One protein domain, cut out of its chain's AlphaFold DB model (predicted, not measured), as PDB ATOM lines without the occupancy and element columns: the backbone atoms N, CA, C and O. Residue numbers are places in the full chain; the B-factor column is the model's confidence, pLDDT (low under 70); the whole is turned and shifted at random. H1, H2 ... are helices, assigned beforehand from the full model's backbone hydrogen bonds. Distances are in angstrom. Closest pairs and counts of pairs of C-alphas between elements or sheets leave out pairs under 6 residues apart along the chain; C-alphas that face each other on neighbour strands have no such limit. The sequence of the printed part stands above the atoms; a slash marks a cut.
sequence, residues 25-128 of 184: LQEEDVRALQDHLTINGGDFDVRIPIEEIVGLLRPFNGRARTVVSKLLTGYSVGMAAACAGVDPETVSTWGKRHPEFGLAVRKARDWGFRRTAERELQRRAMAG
ATOM      1  N   LEU A  25     149.650 144.034 133.923       71.06
ATOM      2  CA  LEU A  25     149.780 143.466 135.256       71.06
ATOM      3  C   LEU A  25     148.436 143.723 135.936       71.06
ATOM      4  O   LEU A  25     148.035 144.881 136.047       71.06
ATOM      5  N   GLN A  26     147.698 142.668 136.281       75.25
ATOM      6  CA  GLN A  26     146.402 142.834 136.937       75.25
ATOM      7  C   GLN A  26     146.641 143.339 138.363       75.25
ATOM      8  O   GLN A  26     147.595 142.909 139.014       75.25
ATOM      9  N   GLU A  27     145.792 144.237 138.866       71.50
ATOM     10  CA  GLU A  27     145.912 144.722 140.251       71.50
ATOM     11  C   GLU A  27     145.861 143.578 141.269       71.50
ATOM     12  O   GLU A  27     146.533 143.637 142.295       71.50
ATOM     13  N   GLU A  28     145.109 142.518 140.970       71.62
ATOM     14  CA  GLU A  28     145.007 141.320 141.804       71.62
ATOM     15  C   GLU A  28     146.351 140.596 141.946       71.62
ATOM     16  O   GLU A  28     146.717 140.208 143.053       71.62
ATOM     17  N   ASP A  29     147.130 140.490 140.863       72.31
ATOM     18  CA  ASP A  29     148.466 139.884 140.896       72.31
ATOM     19  C   ASP A  29     149.410 140.704 141.782       72.31
ATOM     20  O   ASP A  29     150.202 140.147 142.543       72.31
ATOM     21  N   VAL A  30     149.317 142.035 141.692       72.38
ATOM     22  CA  VAL A  30     150.125 142.964 142.490       72.38
ATOM     23  C   VAL A  30     149.762 142.856 143.964       72.38
ATOM     24  O   VAL A  30     150.662 142.745 144.792       72.38
ATOM     25  N   ARG A  31     148.463 142.824 144.292       72.69
ATOM     26  CA  ARG A  31     147.978 142.677 145.672       72.69
ATOM     27  C   ARG A  31     148.341 141.323 146.261       72.69
ATOM     28  O   ARG A  31     148.886 141.284 147.352       72.69
ATOM     29  N   ALA A  32     148.145 140.228 145.530       72.56
ATOM     30  CA  ALA A  32     148.522 138.896 146.002       72.56
ATOM     31  C   ALA A  32     150.034 138.788 146.256       72.56
ATOM     32  O   ALA A  32     150.464 138.159 147.227       72.56
ATOM     33  N   LEU A  33     150.853 139.424 145.408       72.62
ATOM     34  CA  LEU A  33     152.294 139.492 145.631       72.62
ATOM     35  C   LEU A  33     152.625 140.364 146.842       72.62
ATOM     36  O   LEU A  33     153.432 139.959 147.669       72.62
ATOM     37  N   GLN A  34     151.991 141.531 146.959       71.94
ATOM     38  CA  GLN A  34     152.156 142.438 148.087       71.94
ATOM     39  C   GLN A  34     151.786 141.745 149.396       71.94
ATOM     40  O   GLN A  34     152.579 141.779 150.325       71.94
ATOM     41  N   ASP A  35     150.667 141.036 149.465       69.56
ATOM     42  CA  ASP A  35     150.248 140.278 150.641       69.56
ATOM     43  C   ASP A  35     151.296 139.222 151.007       69.56
ATOM     44  O   ASP A  35     151.782 139.187 152.136       69.56
ATOM     45  N   HIS A  36     151.782 138.438 150.043       65.81
ATOM     46  CA  HIS A  36     152.877 137.488 150.287       65.81
ATOM     47  C   HIS A  36     154.193 138.165 150.720       65.81
ATOM     48  O   HIS A  36     155.004 137.586 151.460       65.81
ATOM     49  N   LEU A  37     154.410 139.396 150.259       64.81
ATOM     50  CA  LEU A  37     155.539 140.241 150.619       64.81
ATOM     51  C   LEU A  37     155.344 140.992 151.943       64.81
ATOM     52  O   LEU A  37     156.341 141.359 152.543       64.81
ATOM     53  N   THR A  38     154.128 141.120 152.473       61.78
ATOM     54  CA  THR A  38     153.838 141.909 153.688       61.78
ATOM     55  C   THR A  38     153.469 141.027 154.887       61.78
ATOM     56  O   THR A  38     153.852 141.327 156.013       61.78
ATOM     57  N   ILE A  39     152.809 139.882 154.664       51.91
ATOM     58  CA  ILE A  39     152.303 138.961 155.708       51.91
ATOM     59  C   ILE A  39     153.425 138.341 156.570       51.91
ATOM     60  O   ILE A  39     153.161 137.786 157.631       51.91
ATOM     61  N   ASN A  40     154.692 138.464 156.170       51.41
ATOM     62  CA  ASN A  40     155.830 137.932 156.926       51.41
ATOM     63  C   ASN A  40     156.703 139.011 157.603       51.41
ATOM     64  O   ASN A  40     157.820 138.690 158.006       51.41
ATOM     65  N   GLY A  41     156.199 140.244 157.737       43.66
ATOM     66  CA  GLY A  41     156.917 141.398 158.288       43.66
ATOM     67  C   GLY A  41     157.295 141.267 159.764       43.66
ATOM     68  O   GLY A  41     156.556 141.703 160.641       43.66
ATOM     69  N   GLY A  42     158.465 140.689 160.031       46.81
ATOM     70  CA  GLY A  42     159.241 140.980 161.239       46.81
ATOM     71  C   GLY A  42     160.088 142.248 161.058       46.81
ATOM     72  O   GLY A  42     160.239 142.737 159.939       46.81
ATOM     73  N   ASP A  43     160.678 142.754 162.145       46.34
ATOM     74  CA  ASP A  43     161.449 144.017 162.213       46.34
ATOM     75  C   ASP A  43     162.651 144.139 161.246       46.34
ATOM     76  O   ASP A  43     163.225 145.218 161.109       46.34
ATOM     77  N   PHE A  44     163.012 143.068 160.534       49.84
ATOM     78  CA  PHE A  44     164.144 143.010 159.602       49.84
ATOM     79  C   PHE A  44     163.733 142.835 158.127       49.84
ATOM     80  O   PHE A  44     164.562 142.469 157.304       49.84
ATOM     81  N   ASP A  45     162.467 143.065 157.760       57.75
ATOM     82  CA  ASP A  45     162.011 142.803 156.386       57.75
ATOM     83  C   ASP A  45     162.620 143.805 155.378       57.75
ATOM     84  O   ASP A  45     162.458 145.025 155.498       57.75
ATOM     85  N   VAL A  46     163.293 143.290 154.340       59.94
ATOM     86  CA  VAL A  46     163.719 144.075 153.171       59.94
ATOM     87  C   VAL A  46     162.469 144.658 152.509       59.94
ATOM     88  O   VAL A  46     161.737 143.966 151.797       59.94
ATOM     89  N   ARG A  47     162.211 145.948 152.743       67.00
ATOM     90  CA  ARG A  47     161.082 146.661 152.138       67.00
ATOM     91  C   ARG A  47     161.419 147.023 150.699       67.00
ATOM     92  O   ARG A  47     162.111 148.003 150.444       67.00
ATOM     93  N   ILE A  48     160.916 146.224 149.766       69.88
ATOM     94  CA  ILE A  48     160.973 146.531 148.338       69.88
ATOM     95  C   ILE A  48     159.755 147.406 148.012       69.88
ATOM     96  O   ILE A  48     158.630 146.958 148.258       69.88
ATOM     97  N   PRO A  49     159.933 148.631 147.482       77.31
ATOM     98  CA  PRO A  49     158.812 149.474 147.081       77.31
ATOM     99  C   PRO A  49     157.925 148.767 146.052       77.31
ATOM    100  O   PRO A  49     158.417 148.084 145.146       77.31
ATOM    101  N   ILE A  50     156.608 148.936 146.168       76.00
ATOM    102  CA  ILE A  50     155.650 148.274 145.274       76.00
ATOM    103  C   ILE A  50     155.835 148.726 143.825       76.00
ATOM    104  O   ILE A  50     155.706 147.933 142.895       76.00
ATOM    105  N   GLU A  51     156.237 149.978 143.630       78.88
ATOM    106  CA  GLU A  51     156.546 150.573 142.336       78.88
ATOM    107  C   GLU A  51     157.729 149.868 141.667       78.88
ATOM    108  O   GLU A  51     157.718 149.658 140.453       78.88
ATOM    109  N   GLU A  52     158.725 149.445 142.451       82.38
ATOM    110  CA  GLU A  52     159.866 148.686 141.942       82.38
ATOM    111  C   GLU A  52     159.467 147.264 141.551       82.38
ATOM    112  O   GLU A  52     159.896 146.775 140.506       82.38
ATOM    113  N   ILE A  53     158.601 146.615 142.335       82.06
ATOM    114  CA  ILE A  53     158.060 145.283 142.019       82.06
ATOM    115  C   ILE A  53     157.236 145.335 140.730       82.06
ATOM    116  O   ILE A  53     157.446 144.533 139.818       82.06
ATOM    117  N   VAL A  54     156.323 146.303 140.629       82.69
ATOM    118  CA  VAL A  54     155.506 146.522 139.430       82.69
ATOM    119  C   VAL A  54     156.405 146.835 138.238       82.69
ATOM    120  O   VAL A  54     156.248 146.220 137.184       82.69
ATOM    121  N   GLY A  55     157.387 147.724 138.403       82.12
ATOM    122  CA  GLY A  55     158.365 148.056 137.368       82.12
ATOM    123  C   GLY A  55     159.171 146.845 136.895       82.12
ATOM    124  O   GLY A  55     159.430 146.713 135.699       82.12
ATOM    125  N   LEU A  56     159.511 145.929 137.806       84.75
ATOM    126  CA  LEU A  56     160.231 144.695 137.498       84.75
ATOM    127  C   LEU A  56     159.364 143.680 136.744       84.75
ATOM    128  O   LEU A  56     159.870 142.981 135.874       84.75
ATOM    129  N   LEU A  57     158.074 143.574 137.070       85.62
ATOM    130  CA  LEU A  57     157.178 142.555 136.509       85.62
ATOM    131  C   LEU A  57     156.477 142.994 135.218       85.62
ATOM    132  O   LEU A  57     156.165 142.148 134.377       85.62
ATOM    133  N   ARG A  58     156.232 144.297 135.050       83.81
ATOM    134  CA  ARG A  58     155.482 144.877 133.922       83.81
ATOM    135  C   ARG A  58     156.007 144.490 132.533       83.81
ATOM    136  O   ARG A  58     155.170 144.245 131.669       83.81
ATOM    137  N   PRO A  59     157.328 144.405 132.277       83.81
ATOM    138  CA  PRO A  59     157.831 144.053 130.948       83.81
ATOM    139  C   PRO A  59     157.539 142.603 130.544       83.81
ATOM    140  O   PRO A  59     157.568 142.280 129.359       83.81
ATOM    141  N   PHE A  60     157.260 141.731 131.517       83.94
ATOM    142  CA  PHE A  60     157.168 140.291 131.309       83.94
ATOM    143  C   PHE A  60     155.724 139.805 131.392       83.94
ATOM    144  O   PHE A  60     154.893 140.370 132.106       83.94
ATOM    145  N   ASN A  61     155.414 138.715 130.693       81.75
ATOM    146  CA  ASN A  61     154.112 138.051 130.756       81.75
ATOM    147  C   ASN A  61     154.258 136.536 130.950       81.75
ATOM    148  O   ASN A  61     155.367 135.993 130.961       81.75
ATOM    149  N   GLY A  62     153.112 135.877 131.150       86.00
ATOM    150  CA  GLY A  62     153.001 134.424 131.200       86.00
ATOM    151  C   GLY A  62     154.052 133.779 132.101       86.00
ATOM    152  O   GLY A  62     154.232 134.155 133.259       86.00
ATOM    153  N   ARG A  63     154.783 132.819 131.536       89.81
ATOM    154  CA  ARG A  63     155.782 132.020 132.256       89.81
ATOM    155  C   ARG A  63     156.952 132.854 132.779       89.81
ATOM    156  O   ARG A  63     157.409 132.609 133.890       89.81
ATOM    157  N   ALA A  64     157.411 133.856 132.029       89.44
ATOM    158  CA  ALA A  64     158.515 134.717 132.454       89.44
ATOM    159  C   ALA A  64     158.137 135.552 133.687       89.44
ATOM    160  O   ALA A  64     158.911 135.625 134.643       89.44
ATOM    161  N   ARG A  65     156.915 136.101 133.713       89.69
ATOM    162  CA  ARG A  65     156.385 136.808 134.888       89.69
ATOM    163  C   ARG A  65     156.298 135.883 136.102       89.69
ATOM    164  O   ARG A  65     156.722 136.283 137.180       89.69
ATOM    165  N   THR A  66     155.819 134.650 135.920       89.69
ATOM    166  CA  THR A  66     155.763 133.641 136.991       89.69
ATOM    167  C   THR A  66     157.144 133.321 137.560       89.69
ATOM    168  O   THR A  66     157.292 133.192 138.772       89.69
ATOM    169  N   VAL A  67     158.175 133.220 136.716       93.06
ATOM    170  CA  VAL A  67     159.547 132.998 137.198       93.06
ATOM    171  C   VAL A  67     159.999 134.163 138.081       93.06
ATOM    172  O   VAL A  67     160.418 133.938 139.214       93.06
ATOM    173  N   VAL A  68     159.886 135.403 137.595       92.19
ATOM    174  CA  VAL A  68     160.337 136.592 138.341       92.19
ATOM    175  C   VAL A  68     159.546 136.757 139.644       92.19
ATOM    176  O   VAL A  68     160.139 137.013 140.689       92.19
ATOM    177  N   SER A  69     158.230 136.537 139.621       90.44
ATOM    178  CA  SER A  69     157.383 136.646 140.812       90.44
ATOM    179  C   SER A  69     157.719 135.597 141.874       90.44
ATOM    180  O   SER A  69     157.805 135.927 143.055       90.44
ATOM    181  N   LYS A  70     157.994 134.345 141.485       90.88
ATOM    182  CA  LYS A  70     158.405 133.300 142.437       90.88
ATOM    183  C   LYS A  70     159.790 133.556 143.021       90.88
ATOM    184  O   LYS A  70     159.985 133.351 144.220       90.88
ATOM    185  N   LEU A  71     160.722 134.074 142.224       91.69
ATOM    186  CA  LEU A  71     162.033 134.488 142.727       91.69
ATOM    187  C   LEU A  71     161.913 135.590 143.790       91.69
ATOM    188  O   LEU A  71     162.547 135.469 144.833       91.69
ATOM    189  N   LEU A  72     161.032 136.582 143.595       88.81
ATOM    190  CA  LEU A  72     160.756 137.621 144.605       88.81
ATOM    191  C   LEU A  72     160.252 137.043 145.934       88.81
ATOM    192  O   LEU A  72     160.517 137.598 146.996       88.81
ATOM    193  N   THR A  73     159.559 135.905 145.891       83.88
ATOM    194  CA  THR A  73     159.101 135.196 147.098       83.88
ATOM    195  C   THR A  73     160.168 134.298 147.739       83.88
ATOM    196  O   THR A  73     159.868 133.586 148.694       83.88
ATOM    197  N   GLY A  74     161.408 134.318 147.236       84.56
ATOM    198  CA  GLY A  74     162.543 133.569 147.786       84.56
ATOM    199  C   GLY A  74     162.702 132.148 147.246       84.56
ATOM    200  O   GLY A  74     163.472 131.361 147.793       84.56
ATOM    201  N   TYR A  75     161.995 131.792 146.171       88.94
ATOM    202  CA  TYR A  75     162.177 130.493 145.526       88.94
ATOM    203  C   TYR A  75     163.542 130.433 144.831       88.94
ATOM    204  O   TYR A  75     164.052 131.435 144.331       88.94
ATOM    205  N   SER A  76     164.120 129.235 144.731       90.62
ATOM    206  CA  SER A  76     165.282 129.017 143.863       90.62
ATOM    207  C   SER A  76     164.886 129.105 142.383       90.62
ATOM    208  O   SER A  76     163.722 128.914 142.029       90.62
ATOM    209  N   VAL A  77     165.862 129.325 141.493       92.88
ATOM    210  CA  VAL A  77     165.624 129.352 140.034       92.88
ATOM    211  C   VAL A  77     164.961 128.060 139.553       92.88
ATOM    212  O   VAL A  77     164.039 128.119 138.748       92.88
ATOM    213  N   GLY A  78     165.375 126.907 140.087       92.88
ATOM    214  CA  GLY A  78     164.781 125.617 139.740       92.88
ATOM    215  C   GLY A  78     163.307 125.517 140.134       92.88
ATOM    216  O   GLY A  78     162.473 125.133 139.320       92.88
ATOM    217  N   MET A  79     162.966 125.933 141.355       92.62
ATOM    218  CA  MET A  79     161.575 125.915 141.820       92.62
ATOM    219  C   MET A  79     160.710 126.936 141.069       92.62
ATOM    220  O   MET A  79     159.580 126.630 140.703       92.62
ATOM    221  N   ALA A  80     161.240 128.131 140.798       93.88
ATOM    222  CA  ALA A  80     160.544 129.157 140.026       93.88
ATOM    223  C   ALA A  80     160.279 128.701 138.578       93.88
ATOM    224  O   ALA A  80     159.176 128.892 138.065       93.88
ATOM    225  N   ALA A  81     161.259 128.048 137.944       93.31
ATOM    226  CA  ALA A  81     161.118 127.444 136.619       93.31
ATOM    227  C   ALA A  81     160.046 126.342 136.613       93.31
ATOM    228  O   ALA A  81     159.153 126.357 135.764       93.31
ATOM    229  N   ALA A  82     160.060 125.461 137.620       93.44
ATOM    230  CA  ALA A  82     159.049 124.420 137.787       93.44
ATOM    231  C   ALA A  82     157.634 125.005 137.948       93.44
ATOM    232  O   ALA A  82     156.710 124.561 137.269       93.44
ATOM    233  N   CYS A  83     157.458 126.054 138.764       90.94
ATOM    234  CA  CYS A  83     156.175 126.756 138.894       90.94
ATOM    235  C   CYS A  83     155.690 127.372 137.573       90.94
ATOM    236  O   CYS A  83     154.487 127.482 137.349       90.94
ATOM    237  N   ALA A  84     156.612 127.784 136.703       89.62
ATOM    238  CA  ALA A  84     156.301 128.322 135.383       89.62
ATOM    239  C   ALA A  84     156.157 127.235 134.297       89.62
ATOM    240  O   ALA A  84     155.859 127.562 133.146       89.62
ATOM    241  N   GLY A  85     156.360 125.957 134.635       92.50
ATOM    242  CA  GLY A  85     156.310 124.845 133.687       92.50
ATOM    243  C   GLY A  85     157.403 124.918 132.618       92.50
ATOM    244  O   GLY A  85     157.136 124.626 131.450       92.50
ATOM    245  N   VAL A  86     158.606 125.369 132.988       93.06
ATOM    246  CA  VAL A  86     159.780 125.436 132.102       93.06
ATOM    247  C   VAL A  86     161.000 124.802 132.748       93.06
ATOM    248  O   VAL A  86     161.095 124.701 133.969       93.06
ATOM    249  N   ASP A  87     161.955 124.415 131.910       93.81
ATOM    250  CA  ASP A  87     163.249 123.936 132.375       93.81
ATOM    251  C   ASP A  87     164.119 125.105 132.896       93.81
ATOM    252  O   ASP A  87     164.089 126.197 132.310       93.81
ATOM    253  N   PRO A  88     164.924 124.926 133.960       93.25
ATOM    254  CA  PRO A  88     165.845 125.959 134.440       93.25
ATOM    255  C   PRO A  88     166.822 126.483 133.369       93.25
ATOM    256  O   PRO A  88     167.154 127.672 133.358       93.25
ATOM    257  N   GLU A  89     167.249 125.642 132.424       94.81
ATOM    258  CA  GLU A  89     168.088 126.039 131.290       94.81
ATOM    259  C   GLU A  89     167.349 126.986 130.335       94.81
ATOM    260  O   GLU A  89     167.956 127.892 129.753       94.81
ATOM    261  N   THR A  90     166.024 126.856 130.232       93.62
ATOM    262  CA  THR A  90     165.190 127.791 129.461       93.62
ATOM    263  C   THR A  90     165.260 129.192 130.064       93.62
ATOM    264  O   THR A  90     165.443 130.163 129.332       93.62
ATOM    265  N   VAL A  91     165.215 129.306 131.396       93.62
ATOM    266  CA  VAL A  91     165.357 130.594 132.101       93.62
ATOM    267  C   VAL A  91     166.732 131.215 131.831       93.62
ATOM    268  O   VAL A  91     166.824 132.405 131.523       93.62
ATOM    269  N   SER A  92     167.798 130.410 131.875       93.56
ATOM    270  CA  SER A  92     169.161 130.850 131.535       93.56
ATOM    271  C   SER A  92     169.266 131.322 130.081       93.56
ATOM    272  O   SER A  92     169.809 132.393 129.798       93.56
ATOM    273  N   THR A  93     168.689 130.562 129.151       93.88
ATOM    274  CA  THR A  93     168.664 130.887 127.721       93.88
ATOM    275  C   THR A  93     167.905 132.183 127.456       93.88
ATOM    276  O   THR A  93     168.395 133.032 126.711       93.88
ATOM    277  N   TRP A  94     166.748 132.381 128.095       93.00
ATOM    278  CA  TRP A  94     166.013 133.642 128.028       93.00
ATOM    279  C   TRP A  94     166.842 134.796 128.578       93.00
ATOM    280  O   TRP A  94     166.954 135.808 127.901       93.00
ATOM    281  N   GLY A  95     167.500 134.637 129.728       92.50
ATOM    282  CA  GLY A  95     168.329 135.696 130.315       92.50
ATOM    283  C   GLY A  95     169.527 136.105 129.451       92.50
ATOM    284  O   GLY A  95     169.931 137.265 129.485       92.50
ATOM    285  N   LYS A  96     170.078 135.179 128.655       92.06
ATOM    286  CA  LYS A  96     171.146 135.471 127.681       92.06
ATOM    287  C   LYS A  96     170.625 136.193 126.438       92.06
ATOM    288  O   LYS A  96     171.312 137.059 125.912       92.06
ATOM    289  N   ARG A  97     169.438 135.812 125.953       90.12
ATOM    290  CA  ARG A  97     168.816 136.394 124.749       90.12
ATOM    291  C   ARG A  97     168.136 137.739 125.017       90.12
ATOM    292  O   ARG A  97     168.073 138.564 124.116       90.12
ATOM    293  N   HIS A  98     167.658 137.940 126.241       88.88
ATOM    294  CA  HIS A  98     166.860 139.076 126.694       88.88
ATOM    295  C   HIS A  98     167.509 139.669 127.956       88.88
ATOM    296  O   HIS A  98     167.193 139.240 129.073       88.88
ATOM    297  N   PRO A  99     168.473 140.602 127.809       87.38
ATOM    298  CA  PRO A  99     169.254 141.139 128.925       87.38
ATOM    299  C   PRO A  99     168.406 141.736 130.055       87.38
ATOM    300  O   PRO A  99     168.749 141.592 131.230       87.38
ATOM    301  N   GLU A 100     167.281 142.359 129.713       86.00
ATOM    302  CA  GLU A 100     166.275 142.893 130.632       86.00
ATOM    303  C   GLU A 100     165.664 141.804 131.519       86.00
ATOM    304  O   GLU A 100     165.572 141.981 132.735       86.00
ATOM    305  N   PHE A 101     165.334 140.642 130.948       89.69
ATOM    306  CA  PHE A 101     164.862 139.490 131.711       89.69
ATOM    307  C   PHE A 101     165.972 138.932 132.602       89.69
ATOM    308  O   PHE A 101     165.750 138.662 133.781       89.69
ATOM    309  N   GLY A 102     167.194 138.829 132.075       89.75
ATOM    310  CA  GLY A 102     168.354 138.407 132.859       89.75
ATOM    311  C   GLY A 102     168.615 139.317 134.065       89.75
ATOM    312  O   GLY A 102     168.922 138.830 135.152       89.75
ATOM    313  N   LEU A 103     168.468 140.634 133.898       90.00
ATOM    314  CA  LEU A 103     168.582 141.607 134.985       90.00
ATOM    315  C   LEU A 103     167.441 141.465 135.997       90.00
ATOM    316  O   LEU A 103     167.701 141.486 137.200       90.00
ATOM    317  N   ALA A 104     166.209 141.272 135.527       90.00
ATOM    318  CA  ALA A 104     165.056 141.091 136.396       90.00
ATOM    319  C   ALA A 104     165.157 139.823 137.251       90.00
ATOM    320  O   ALA A 104     164.919 139.878 138.454       90.00
ATOM    321  N   VAL A 105     165.593 138.707 136.659       92.94
ATOM    322  CA  VAL A 105     165.850 137.444 137.367       92.94
ATOM    323  C   VAL A 105     166.907 137.621 138.455       92.94
ATOM    324  O   VAL A 105     166.696 137.156 139.573       92.94
ATOM    325  N   ARG A 106     168.021 138.310 138.163       91.62
ATOM    326  CA  ARG A 106     169.066 138.579 139.168       91.62
ATOM    327  C   ARG A 106     168.530 139.422 140.321       91.62
ATOM    328  O   ARG A 106     168.624 138.993 141.462       91.62
ATOM    329  N   LYS A 107     167.885 140.556 140.023       89.81
ATOM    330  CA  LYS A 107     167.298 141.428 141.055       89.81
ATOM    331  C   LYS A 107     166.268 140.696 141.913       89.81
ATOM    332  O   LYS A 107     166.343 140.758 143.133       89.81
ATOM    333  N   ALA A 108     165.339 139.977 141.284       89.56
ATOM    334  CA  ALA A 108     164.310 139.227 141.996       89.56
ATOM    335  C   ALA A 108     164.907 138.144 142.899       89.56
ATOM    336  O   ALA A 108     164.455 137.978 144.030       89.56
ATOM    337  N   ARG A 109     165.934 137.435 142.414       90.50
ATOM    338  CA  ARG A 109     166.658 136.429 143.193       90.50
ATOM    339  C   ARG A 109     167.364 137.054 144.388       90.50
ATOM    340  O   ARG A 109     167.205 136.539 145.486       90.50
ATOM    341  N   ASP A 110     168.103 138.141 144.190       85.50
ATOM    342  CA  ASP A 110     168.853 138.802 145.264       85.50
ATOM    343  C   ASP A 110     167.905 139.323 146.352       85.50
ATOM    344  O   ASP A 110     168.136 139.124 147.545       85.50
ATOM    345  N   TRP A 111     166.792 139.935 145.945       84.19
ATOM    346  CA  TRP A 111     165.770 140.434 146.860       84.19
ATOM    347  C   TRP A 111     165.058 139.318 147.630       84.19
ATOM    348  O   TRP A 111     164.971 139.380 148.857       84.19
ATOM    349  N   GLY A 112     164.594 138.273 146.940       83.19
ATOM    350  CA  GLY A 112     163.949 137.130 147.590       83.19
ATOM    351  C   GLY A 112     164.903 136.348 148.498       83.19
ATOM    352  O   GLY A 112     164.507 135.883 149.570       83.19
ATOM    353  N   PHE A 113     166.173 136.231 148.100       82.12
ATOM    354  CA  PHE A 113     167.226 135.598 148.892       82.12
ATOM    355  C   PHE A 113     167.473 136.348 150.197       82.12
ATOM    356  O   PHE A 113     167.385 135.737 151.257       82.12
ATOM    357  N   ARG A 114     167.738 137.662 150.141       75.94
ATOM    358  CA  ARG A 114     168.027 138.460 151.346       75.94
ATOM    359  C   ARG A 114     166.904 138.333 152.362       75.94
ATOM    360  O   ARG A 114     167.144 137.987 153.510       75.94
ATOM    361  N   ARG A 115     165.666 138.453 151.891       75.25
ATOM    362  CA  ARG A 115     164.479 138.321 152.730       75.25
ATOM    363  C   ARG A 115     164.360 136.958 153.419       75.25
ATOM    364  O   ARG A 115     164.064 136.877 154.608       75.25
ATOM    365  N   THR A 116     164.547 135.867 152.677       76.94
ATOM    366  CA  THR A 116     164.411 134.515 153.245       76.94
ATOM    367  C   THR A 116     165.575 134.152 154.156       76.94
ATOM    368  O   THR A 116     165.362 133.555 155.213       76.94
ATOM    369  N   ALA A 117     166.791 134.534 153.776       73.06
ATOM    370  CA  ALA A 117     167.995 134.189 154.506       73.06
ATOM    371  C   ALA A 117     168.143 134.996 155.805       73.06
ATOM    372  O   ALA A 117     168.508 134.413 156.822       73.06
ATOM    373  N   GLU A 118     167.794 136.288 155.814       69.38
ATOM    374  CA  GLU A 118     167.786 137.117 157.033       69.38
ATOM    375  C   GLU A 118     166.783 136.585 158.062       69.38
ATOM    376  O   GLU A 118     167.115 136.426 159.238       69.38
ATOM    377  N   ARG A 119     165.581 136.201 157.613       71.88
ATOM    378  CA  ARG A 119     164.560 135.607 158.486       71.88
ATOM    379  C   ARG A 119     165.007 134.272 159.079       71.88
ATOM    380  O   ARG A 119     164.782 134.014 160.260       71.88
ATOM    381  N   GLU A 120     165.607 133.408 158.265       76.19
ATOM    382  CA  GLU A 120     166.098 132.113 158.739       76.19
ATOM    383  C   GLU A 120     167.296 132.281 159.687       76.19
ATOM    384  O   GLU A 120     167.384 131.571 160.689       76.19
ATOM    385  N   LEU A 121     168.166 133.264 159.435       73.81
ATOM    386  CA  LEU A 121     169.264 133.615 160.335       73.81
ATOM    387  C   LEU A 121     168.730 134.075 161.694       73.81
ATOM    388  O   LEU A 121     169.180 133.577 162.722       73.81
ATOM    389  N   GLN A 122     167.728 134.959 161.706       69.00
ATOM    390  CA  GLN A 122     167.083 135.413 162.938       69.00
ATOM    391  C   GLN A 122     166.431 134.251 163.692       69.00
ATOM    392  O   GLN A 122     166.630 134.108 164.896       69.00
ATOM    393  N   ARG A 123     165.679 133.391 162.994       74.25
ATOM    394  CA  ARG A 123     165.042 132.219 163.610       74.25
ATOM    395  C   ARG A 123     166.075 131.327 164.299       74.25
ATOM    396  O   ARG A 123     165.844 130.909 165.428       74.25
ATOM    397  N   ARG A 124     167.204 131.057 163.640       73.75
ATOM    398  CA  ARG A 124     168.276 130.217 164.195       73.75
ATOM    399  C   ARG A 124     169.024 130.898 165.334       73.75
ATOM    400  O   ARG A 124     169.325 130.237 166.318       73.75
ATOM    401  N   ALA A 125     169.256 132.208 165.247       68.38
ATOM    402  CA  ALA A 125     169.844 132.976 166.342       68.38
ATOM    403  C   ALA A 125     168.976 132.908 167.614       68.38
ATOM    404  O   ALA A 125     169.503 132.732 168.708       68.38
ATOM    405  N   MET A 126     167.647 132.965 167.465       68.69
ATOM    406  CA  MET A 126     166.696 132.854 168.581       68.69
ATOM    407  C   MET A 126     166.500 131.413 169.082       68.69
ATOM    408  O   MET A 126     166.070 131.223 170.215       68.69
ATOM    409  N   ALA A 127     166.810 130.398 168.268       69.75
ATOM    410  CA  ALA A 127     166.710 128.985 168.650       69.75
ATOM    411  C   ALA A 127     167.824 128.528 169.618       69.75
ATOM    412  O   ALA A 127     167.742 127.439 170.181       69.75
ATOM    413  N   GLY A 128     168.845 129.358 169.860       63.75
ATOM    414  CA  GLY A 128     169.839 129.128 170.909       63.75
ATOM    415  C   GLY A 128     170.862 128.025 170.602       63.75
ATOM    416  O   GLY A 128     171.304 127.842 169.469       63.75
TER     417      GLY A 128
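What this domain is: This is residues 25 to 128 of the 184 residues of an uncharacterized protein of Gemmatimonadaceae bacterium (UniProt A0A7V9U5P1). One long helix, H6, makes the length of this all-helix domain, and with residues 101 to 112 it packs along H3, the short helix in the middle. H4 crosses H3 on one side, H5 stands about perpendicular to H4, only just so at 72 degrees, and makes a corner with the beginning of H6, and H1 and H2, joined by a long loop, lie more loosely on the side of H3 away from H4. The last residues, 123 to 128, stick out free. The printed part has 104 residues with six named helices, H1 to H6 in order, and no named strand; it is compact, with a radius of gyration of the C-alphas of 14.1 A, and its outline is elongated, 46 by 29 by 21 A.

Where its parts are: Find C-alpha 27 at (145.912, 144.722, 140.251); from there H1 runs through residues 27 to 38, 15.9 A long. Go on to H2, residues 50 to 57, and H3, residues 62 to 72, which measures 15.8 A and begins at C-alpha 62 at (153.001, 134.424, 131.200). Next come H4, residues 77 to 83, and H5, residues 88 to 97, 14.5 A long. H6, residues 99 to 126, runs 40.6 A and ends at C-alpha 126 at (166.696, 132.854, 168.581).

How they stand to each other: Begin at H3, the hub, which touches H2, H4 and H6. Look at Leu 72 and Gly 112: their C-alphas, 4.4 A apart, are the closest of H3 and H6, which run the same way at a shallow tilt of 33 degrees, only just short of steep. H3 touches H4 at a steep tilt of 51 degrees, opposite ways; the closest C-alphas are those of Val 67 and Ala 80, 4.9 A apart. H4 touches H5, with the C-alphas of Ala 81 and Pro 88 closest at 5.4 A. H5 and H6 touch only at the corner, where the C-alphas of Gly 95 and Gly 102 are closest at 3.7 A. H2 and H3, a helical hairpin, only just touch, with 3 pairs of C-alphas within 8 A, the closest Leu 57 and Arg 65 at 6.0 A. H1 is close to but not clearly touching H2, with the C-alphas of Val 30 and Val 54 closest at 7.1 A; H1 and H6 are apart. In each of the six helices, every O i to N i+4 pair is within hydrogen-bond range.

The domain as a whole: The C-alphas farthest apart, those of Arg 97 and Gly 128, are 46.7 A apart. The printed part has no cut. The link from H1 to H2, 11 residues, is long, and the other four links are tight. Mean pLDDT of the printed part is 80.5; look for values under 70 at residues 35 to 48, of which 35 to 38 belong to H1, and at residues 118, 122 and 125 to 128.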